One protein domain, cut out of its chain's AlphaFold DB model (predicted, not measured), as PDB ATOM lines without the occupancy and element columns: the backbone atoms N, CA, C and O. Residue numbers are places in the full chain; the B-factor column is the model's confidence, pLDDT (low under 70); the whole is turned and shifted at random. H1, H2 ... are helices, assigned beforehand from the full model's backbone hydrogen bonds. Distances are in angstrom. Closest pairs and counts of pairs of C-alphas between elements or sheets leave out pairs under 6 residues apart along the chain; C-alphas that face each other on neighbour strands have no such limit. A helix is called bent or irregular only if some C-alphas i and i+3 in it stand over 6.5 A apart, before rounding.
ATOM      1  N   ARG A 242     157.945 189.185 199.799       79.12
ATOM      2  CA  ARG A 242     157.982 189.544 201.229       79.12
ATOM      3  C   ARG A 242     157.639 188.354 202.132       79.12
ATOM      4  O   ARG A 242     158.378 188.052 203.062       79.12
ATOM      5  N   GLU A 243     156.567 187.635 201.817       78.50
ATOM      6  CA  GLU A 243     156.114 186.470 202.585       78.50
ATOM      7  C   GLU A 243     157.024 185.256 202.395       78.50
ATOM      8  O   GLU A 243     157.265 184.514 203.348       78.50
ATOM      9  N   ARG A 244     157.611 185.090 201.199       78.31
ATOM     10  CA  ARG A 244     158.650 184.074 200.966       78.31
ATOM     11  C   ARG A 244     159.849 184.263 201.885       78.31
ATOM     12  O   ARG A 244     160.334 183.280 202.434       78.31
ATOM     13  N   MET A 245     160.304 185.505 202.065       75.00
ATOM     14  CA  MET A 245     161.377 185.810 203.014       75.00
ATOM     15  C   MET A 245     160.949 185.456 204.438       75.00
ATOM     16  O   MET A 245     161.696 184.785 205.138       75.00
ATOM     17  N   GLY A 246     159.724 185.812 204.840       81.38
ATOM     18  CA  GLY A 246     159.176 185.446 206.150       81.38
ATOM     19  C   GLY A 246     159.159 183.934 206.403       81.38
ATOM     20  O   GLY A 246     159.609 183.482 207.450       81.38
ATOM     21  N   GLN A 247     158.703 183.131 205.437       79.62
ATOM     22  CA  GLN A 247     158.729 181.666 205.544       79.62
ATOM     23  C   GLN A 247     160.146 181.091 205.512       79.62
ATOM     24  O   GLN A 247     160.431 180.133 206.226       79.62
ATOM     25  N   TRP A 248     161.048 181.680 204.724       78.81
ATOM     26  CA  TRP A 248     162.458 181.301 204.746       78.81
ATOM     27  C   TRP A 248     163.057 181.524 206.135       78.81
ATOM     28  O   TRP A 248     163.651 180.598 206.678       78.81
ATOM     29  N   PHE A 249     162.813 182.682 206.760       79.75
ATOM     30  CA  PHE A 249     163.234 182.939 208.138       79.75
ATOM     31  C   PHE A 249     162.612 181.935 209.117       79.75
ATOM     32  O   PHE A 249     163.345 181.345 209.902       79.75
ATOM     33  N   LYS A 250     161.304 181.654 209.022       82.56
ATOM     34  CA  LYS A 250     160.639 180.638 209.865       82.56
ATOM     35  C   LYS A 250     161.293 179.255 209.764       82.56
ATOM     36  O   LYS A 250     161.398 178.572 210.771       82.56
ATOM     37  N   ASN A 251     161.766 178.864 208.580       83.88
ATOM     38  CA  ASN A 251     162.397 177.559 208.365       83.88
ATOM     39  C   ASN A 251     163.895 177.539 208.713       83.88
ATOM     40  O   ASN A 251     164.434 176.483 209.038       83.88
ATOM     41  N   GLN A 252     164.593 178.672 208.591       84.12
ATOM     42  CA  GLN A 252     166.041 178.761 208.811       84.12
ATOM     43  C   GLN A 252     166.411 179.079 210.253       84.12
ATOM     44  O   GLN A 252     167.421 178.577 210.733       84.12
ATOM     45  N   VAL A 253     165.614 179.892 210.948       85.06
ATOM     46  CA  VAL A 253     165.896 180.290 212.332       85.06
ATOM     47  C   VAL A 253     166.004 179.073 213.267       85.06
ATOM     48  O   VAL A 253     167.015 179.002 213.964       85.06
ATOM     49  N   PRO A 254     165.090 178.078 213.245       88.94
ATOM     50  CA  PRO A 254     165.223 176.875 214.074       88.94
ATOM     51  C   PRO A 254     166.510 176.101 213.775       88.94
ATOM     52  O   PRO A 254     167.285 175.823 214.680       88.94
ATOM     53  N   LYS A 255     166.820 175.875 212.491       89.38
ATOM     54  CA  LYS A 255     168.048 175.180 212.071       89.38
ATOM     55  C   LYS A 255     169.318 175.914 212.485       89.38
ATOM     56  O   LYS A 255     170.327 175.292 212.794       89.38
ATOM     57  N   ALA A 256     169.303 177.243 212.447       90.38
ATOM     58  CA  ALA A 256     170.432 178.053 212.883       90.38
ATOM     59  C   ALA A 256     170.625 177.975 214.405       90.38
ATOM     60  O   ALA A 256     171.763 177.930 214.861       90.38
ATOM     61  N   LEU A 257     169.534 177.934 215.177       91.31
ATOM     62  CA  LEU A 257     169.581 177.722 216.624       91.31
ATOM     63  C   LEU A 257     170.095 176.320 216.966       91.31
ATOM     64  O   LEU A 257     170.993 176.212 217.790       91.31
ATOM     65  N   GLU A 258     169.610 175.280 216.283       91.31
ATOM     66  CA  GLU A 258     170.098 173.899 216.429       91.31
ATOM     67  C   GLU A 258     171.599 173.792 216.129       91.31
ATOM     68  O   GLU A 258     172.347 173.201 216.901       91.31
ATOM     69  N   ARG A 259     172.070 174.425 215.044       94.25
ATOM     70  CA  ARG A 259     173.503 174.474 214.712       94.25
ATOM     71  C   ARG A 259     174.321 175.165 215.798       94.25
ATOM     72  O   ARG A 259     175.346 174.631 216.200       94.25
ATOM     73  N   LYS A 260     173.854 176.314 216.294       94.69
ATOM     74  CA  LYS A 260     174.519 177.038 217.388       94.69
ATOM     75  C   LYS A 260     174.538 176.236 218.687       94.69
ATOM     76  O   LYS A 260     175.534 176.277 219.398       94.69
ATOM     77  N   ALA A 261     173.459 175.517 219.000       94.25
ATOM     78  CA  ALA A 261     173.401 174.633 220.161       94.25
ATOM     79  C   ALA A 261     174.417 173.488 220.026       94.25
ATOM     80  O   ALA A 261     175.223 173.295 220.929       94.25
ATOM     81  N   ALA A 262     174.470 172.826 218.866       95.94
ATOM     82  CA  ALA A 262     175.444 171.771 218.587       95.94
ATOM     83  C   ALA A 262     176.902 172.275 218.619       95.94
ATOM     84  O   ALA A 262     177.796 171.584 219.108       95.94
ATOM     85  N   GLU A 263     177.163 173.488 218.120       96.44
ATOM     86  CA  GLU A 263     178.472 174.144 218.233       96.44
ATOM     87  C   GLU A 263     178.834 174.415 219.697       96.44
ATOM     88  O   GLU A 263     179.943 174.083 220.115       96.44
ATOM     89  N   LYS A 264     177.891 174.929 220.496       96.25
ATOM     90  CA  LYS A 264     178.092 175.187 221.926       96.25
ATOM     91  C   LYS A 264     178.362 173.900 222.710       96.25
ATOM     92  O   LYS A 264     179.321 173.849 223.468       96.25
ATOM     93  N   GLU A 265     177.609 172.830 222.458       94.38
ATOM     94  CA  GLU A 265     177.853 171.508 223.056       94.38
ATOM     95  C   GLU A 265     179.244 170.959 222.703       94.38
ATOM     96  O   GLU A 265     179.916 170.338 223.532       94.38
ATOM     97  N   LYS A 266     179.700 171.189 221.466       95.81
ATOM     98  CA  LYS A 266     181.043 170.802 221.028       95.81
ATOM     99  C   LYS A 266     182.119 171.617 221.746       95.81
ATOM    100  O   LYS A 266     183.110 171.035 222.185       95.81
ATOM    101  N   GLU A 267     181.931 172.927 221.884       94.69
ATOM    102  CA  GLU A 267     182.829 173.787 222.661       94.69
ATOM    103  C   GLU A 267     182.889 173.358 224.126       94.69
ATOM    104  O   GLU A 267     183.980 173.206 224.667       94.69
ATOM    105  N   ASP A 268     181.741 173.110 224.752       93.31
ATOM    106  CA  ASP A 268     181.656 172.711 226.155       93.31
ATOM    107  C   ASP A 268     182.320 171.347 226.379       93.31
ATOM    108  O   ASP A 268     183.077 171.172 227.333       93.31
ATOM    109  N   ARG A 269     182.171 170.405 225.438       90.50
ATOM    110  CA  ARG A 269     182.910 169.133 225.448       90.50
ATOM    111  C   ARG A 269     184.423 169.344 225.386       90.50
ATOM    112  O   ARG A 269     185.162 168.694 226.129       90.50
ATOM    113  N   ILE A 270     184.889 170.234 224.508       91.94
ATOM    114  CA  ILE A 270     186.315 170.566 224.390       91.94
ATOM    115  C   ILE A 270     186.802 171.206 225.695       91.94
ATOM    116  O   ILE A 270     187.792 170.735 226.253       91.94
ATOM    117  N   ARG A 271     186.082 172.198 226.234       91.56
ATOM    118  CA  ARG A 271     186.398 172.851 227.517       91.56
ATOM    119  C   ARG A 271     186.498 171.836 228.654       91.56
ATOM    120  O   ARG A 271     187.508 171.819 229.350       91.56
ATOM    121  N   LEU A 272     185.521 170.937 228.790       90.88
ATOM    122  CA  LEU A 272     185.537 169.872 229.797       90.88
ATOM    123  C   LEU A 272     186.727 168.923 229.621       90.88
ATOM    124  O   LEU A 272     187.332 168.515 230.609       90.88
ATOM    125  N   SER A 273     187.092 168.575 228.383       85.50
ATOM    126  CA  SER A 273     188.261 167.724 228.123       85.50
ATOM    127  C   SER A 273     189.576 168.402 228.523       85.50
ATOM    128  O   SER A 273     190.415 167.784 229.182       85.50
ATOM    129  N   VAL A 274     189.722 169.693 228.204       88.75
ATOM    130  CA  VAL A 274     190.885 170.506 228.574       88.75
ATOM    131  C   VAL A 274     190.958 170.640 230.092       88.75
ATOM    132  O   VAL A 274     192.013 170.387 230.668       88.75
ATOM    133  N   PHE A 275     189.835 170.928 230.749       88.31
ATOM    134  CA  PHE A 275     189.753 171.045 232.201       88.31
ATOM    135  C   PHE A 275     190.103 169.734 232.919       88.31
ATOM    136  O   PHE A 275     190.954 169.724 233.803       88.31
ATOM    137  N   LYS A 276     189.555 168.593 232.478       79.25
ATOM    138  CA  LYS A 276     189.931 167.270 233.012       79.25
ATOM    139  C   LYS A 276     191.423 166.986 232.847       79.25
ATOM    140  O   LYS A 276     192.056 166.450 233.753       79.25
ATOM    141  N   SER A 277     191.996 167.351 231.699       77.62
ATOM    142  CA  SER A 277     193.433 167.184 231.455       77.62
ATOM    143  C   SER A 277     194.286 168.073 232.364       77.62
ATOM    144  O   SER A 277     195.346 167.647 232.817       77.62
ATOM    145  N   PHE A 278     193.810 169.285 232.655       87.38
ATOM    146  CA  PHE A 278     194.442 170.222 233.573       87.38
ATOM    147  C   PHE A 278     194.420 169.683 235.008       87.38
ATOM    148  O   PHE A 278     195.485 169.553 235.606       87.38
ATOM    149  N   LEU A 279     193.256 169.241 235.502       76.88
ATOM    150  CA  LEU A 279     193.124 168.629 236.829       76.88
ATOM    151  C   LEU A 279     194.026 167.401 236.991       76.88
ATOM    152  O   LEU A 279     194.735 167.278 237.983       76.88
ATOM    153  N   LYS A 280     194.079 166.520 235.981       75.50
ATOM    154  CA  LYS A 280     194.969 165.349 236.003       75.50
ATOM    155  C   LYS A 280     196.444 165.745 236.146       75.50
ATOM    156  O   LYS A 280     197.184 165.084 236.869       75.50
ATOM    157  N   LYS A 281     196.871 166.816 235.467       77.50
ATOM    158  CA  LYS A 281     198.240 167.346 235.574       77.50
ATOM    159  C   LYS A 281     198.516 167.958 236.946       77.50
ATOM    160  O   LYS A 281     199.627 167.806 237.434       77.50
ATOM    161  N   GLN A 282     197.541 168.641 237.543       74.44
ATOM    162  CA  GLN A 282     197.654 169.190 238.898       74.44
ATOM    163  C   GLN A 282     197.818 168.078 239.933       74.44
ATOM    164  O   GLN A 282     198.796 168.079 240.665       74.44
ATOM    165  N   VAL A 283     196.958 167.056 239.894       73.00
ATOM    166  CA  VAL A 283     197.064 165.883 240.782       73.00
ATOM    167  C   VAL A 283     198.422 165.185 240.635       73.00
ATOM    168  O   VAL A 283     199.032 164.806 241.628       73.00
ATOM    169  N   GLN A 284     198.939 165.054 239.407       72.88
ATOM    170  CA  GLN A 284     200.278 164.494 239.176       72.88
ATOM    171  C   GLN A 284     201.419 165.354 239.735       72.88
ATOM    172  O   GLN A 284     202.453 164.801 240.094       72.88
ATOM    173  N   LYS A 285     201.269 166.683 239.758       74.00
ATOM    174  CA  LYS A 285     202.296 167.608 240.261       74.00
ATOM    175  C   LYS A 285     202.279 167.732 241.777       74.00
ATOM    176  O   LYS A 285     203.342 167.760 242.385       74.00
ATOM    177  N   ASP A 286     201.089 167.806 242.358       69.50
ATOM    178  CA  ASP A 286     200.909 168.201 243.752       69.50
ATOM    179  C   ASP A 286     200.703 166.991 244.695       69.50
ATOM    180  O   ASP A 286     200.734 167.145 245.917       69.50
ATOM    181  N   GLY A 287     200.544 165.773 244.152       66.25
ATOM    182  CA  GLY A 287     200.340 164.532 244.915       66.25
ATOM    183  C   GLY A 287     198.969 164.443 245.607       66.25
ATOM    184  O   GLY A 287     198.113 165.311 245.445       66.25
ATOM    185  N   GLU A 288     198.737 163.393 246.410       57.59
ATOM    186  CA  GLU A 288     197.465 163.185 247.145       57.59
ATOM    187  C   GLU A 288     197.163 164.302 248.168       57.59
ATOM    188  O   GLU A 288     196.008 164.528 248.528       57.59
ATOM    189  N   ALA A 289     198.181 165.070 248.570       54.38
ATOM    190  CA  ALA A 289     198.056 166.200 249.491       54.38
ATOM    191  C   ALA A 289     197.338 167.431 248.891       54.38
ATOM    192  O   ALA A 289     196.937 168.324 249.640       54.38
ATOM    193  N   ALA A 290     197.132 167.495 247.569       50.88
ATOM    194  CA  ALA A 290     196.370 168.573 246.929       50.88
ATOM    195  C   ALA A 290     194.850 168.456 247.093       50.88
ATOM    196  O   ALA A 290     194.159 169.466 247.004       50.88
ATOM    197  N   ALA A 291     194.321 167.262 247.376       51.75
ATOM    198  CA  ALA A 291     192.882 167.068 247.567       51.75
ATOM    199  C   ALA A 291     192.351 167.694 248.876       51.75
ATOM    200  O   ALA A 291     191.144 167.840 249.036       51.75
ATOM    201  N   GLN A 292     193.240 168.063 249.808       51.69
ATOM    202  CA  GLN A 292     192.887 168.617 251.125       51.69
ATOM    203  C   GLN A 292     192.942 170.149 251.200       51.69
ATOM    204  O   GLN A 292     192.722 170.721 252.266       51.69
ATOM    205  N   ARG A 293     193.237 170.845 250.100       51.62
ATOM    206  CA  ARG A 293     193.191 172.309 250.060       51.62
ATOM    207  C   ARG A 293     191.993 172.711 249.215       51.62
ATOM    208  O   ARG A 293     192.031 172.435 248.034       51.62
ATOM    209  N   MET A 294     190.989 173.288 249.884       54.28
ATOM    210  CA  MET A 294     189.751 173.966 249.440       54.28
ATOM    211  C   MET A 294     188.904 173.309 248.331       54.28
ATOM    212  O   MET A 294     189.406 172.818 247.323       54.28
ATOM    213  N   GLU A 295     187.582 173.306 248.523       60.47
ATOM    214  CA  GLU A 295     186.635 172.705 247.581       60.47
ATOM    215  C   GLU A 295     186.723 173.404 246.206       60.47
ATOM    216  O   GLU A 295     187.077 174.577 246.099       60.47
ATOM    217  N   LEU A 296     186.450 172.671 245.118       56.00
ATOM    218  CA  LEU A 296     186.620 173.143 243.730       56.00
ATOM    219  C   LEU A 296     185.893 174.478 243.460       56.00
ATOM    220  O   LEU A 296     186.368 175.301 242.672       56.00
ATOM    221  N   ASP A 297     184.766 174.681 244.141       57.97
ATOM    222  CA  ASP A 297     183.950 175.887 244.061       57.97
ATOM    223  C   ASP A 297     184.638 177.082 244.745       57.97
ATOM    224  O   ASP A 297     184.625 178.185 244.198       57.97
ATOM    225  N   ASP A 298     185.358 176.867 245.848       61.00
ATOM    226  CA  ASP A 298     186.091 177.917 246.568       61.00
ATOM    227  C   ASP A 298     187.273 178.455 245.753       61.00
ATOM    228  O   ASP A 298     187.559 179.653 245.769       61.00
ATOM    229  N   TYR A 299     187.949 177.598 244.978       63.28
ATOM    230  CA  TYR A 299     189.001 178.042 244.057       63.28
ATOM    231  C   TYR A 299     188.458 178.840 242.880       63.28
ATOM    232  O   TYR A 299     189.100 179.801 242.451       63.28
ATOM    233  N   ALA A 300     187.301 178.448 242.340       66.12
ATOM    234  CA  ALA A 300     186.642 179.207 241.286       66.12
ATOM    235  C   ALA A 300     186.232 180.588 241.809       66.12
ATOM    236  O   ALA A 300     186.554 181.594 241.175       66.12
ATOM    237  N   VAL A 301     185.637 180.643 243.006       69.50
ATOM    238  CA  VAL A 301     185.270 181.891 243.684       69.50
ATOM    239  C   VAL A 301     186.507 182.746 243.951       69.50
ATOM    240  O   VAL A 301     186.509 183.911 243.577       69.50
ATOM    241  N   HIS A 302     187.592 182.186 244.492       67.69
ATOM    242  CA  HIS A 302     188.826 182.932 244.760       67.69
ATOM    243  C   HIS A 302     189.508 183.445 243.476       67.69
ATOM    244  O   HIS A 302     190.088 184.532 243.441       67.69
ATOM    245  N   ALA A 303     189.481 182.666 242.392       69.69
ATOM    246  CA  ALA A 303     190.013 183.102 241.103       69.69
ATOM    247  C   ALA A 303     189.152 184.214 240.484       69.69
ATOM    248  O   ALA A 303     189.690 185.145 239.878       69.69
ATOM    249  N   GLU A 304     187.829 184.138 240.645       68.12
ATOM    250  CA  GLU A 304     186.909 185.194 240.231       68.12
ATOM    251  C   GLU A 304     187.073 186.454 241.077       68.12
ATOM    252  O   GLU A 304     187.180 187.529 240.491       68.12
ATOM    253  N   THR A 305     187.187 186.352 242.405       77.94
ATOM    254  CA  THR A 305     187.409 187.510 243.284       77.94
ATOM    255  C   THR A 305     188.729 188.191 242.955       77.94
ATOM    256  O   THR A 305     188.722 189.379 242.666       77.94
ATOM    257  N   ALA A 306     189.834 187.449 242.834       78.94
ATOM    258  CA  ALA A 306     191.131 188.022 242.464       78.94
ATOM    259  C   ALA A 306     191.114 188.686 241.074       78.94
ATOM    260  O   ALA A 306     191.761 189.711 240.844       78.94
ATOM    261  N   ARG A 307     190.360 188.122 240.120       84.25
ATOM    262  CA  ARG A 307     190.167 188.732 238.799       84.25
ATOM    263  C   ARG A 307     189.323 190.003 238.887       84.25
ATOM    264  O   ARG A 307     189.636 190.964 238.187       84.25
TER     265      ARG A 307
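AT A GLANCE: This is residues 242 to 307 of the 344 residues of the protein "Hypothetical protein" of Alexandrium andersonii (UniProt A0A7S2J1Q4). One long helix, H1, makes the length of the domain, and after its last residue, Asp 286, the backbone turns through the very short helix H2 into a third helix, H3, which points off to one side like the tip of a hook. There is no packed core: H3 stands away from H1, and no two helices touch. The printed part has 66 residues with three named helices, in the order H1, H2, H3, and no named strand; the class is all helix. The whole is extended, with a radius of gyration of the C-alphas of 21.1 A, and the C-alphas span 66 by 25 by 15 A along their three main axes.

HOW THE PARTS SIT: The printed part begins with H1, residues 242 to 286, which has a kink of 28 degrees near residue 251. H1 is neither bent nor irregular, but only just: C-alphas 251 and 254 are 6.4 A apart. A tight link of 1 residue, Gly 287, joins it to H2, residues 288 to 292. H2 is neither bent nor irregular, but only just: C-alphas 288 and 291 are 6.0 A apart. H1 and H2 are close but not clearly touching, with 1 pair of C-alphas within 8 A; their closest C-alphas, those of Val 283 and Ala 290, are 6.7 A apart. A tight link of 3 residues leads from H2 to H3, residues 296 to 307. H2 and H3 are apart, and H1 and H3 are apart. In H3 every O i to N i+4 pair is within hydrogen-bond range; in H1 39 of 41 are, and in H2 0 of 1, beside 1 of 2 O i to N i+3 pairs.

IN THESE COORDINATES: H1 has 45 residues and measures 64.1 A from the C-alpha of Arg 242 at (157.982, 189.544, 201.229) to that of Asp 286 at (200.909, 168.201, 243.752). H2, from Glu 288 to Gln 292, measures 8.1 A from first to last C-alpha. H3 has 12 residues and measures 16.7 A, from Leu 296 to the C-alpha of Arg 307 at (190.167, 188.732, 238.799).

THE WHOLE: The two C-alphas farthest apart, those of Arg 242 and Ala 289, are 66.9 A apart, while the first and last printed C-alphas are 49.5 A apart. Residues 242 to 281, which belong to H1, stand free, and so do residues 284 to 289, of which 284 to 286 belong to H1, and residues 292 to 307, of which 296 to 307 belong to H3. The printed part has no cut, and both links are tight. The mean pLDDT of the printed part of this predicted model is 78.1; the 19 residues from 286 to 304 are under 70, and the mean of H2 is 53.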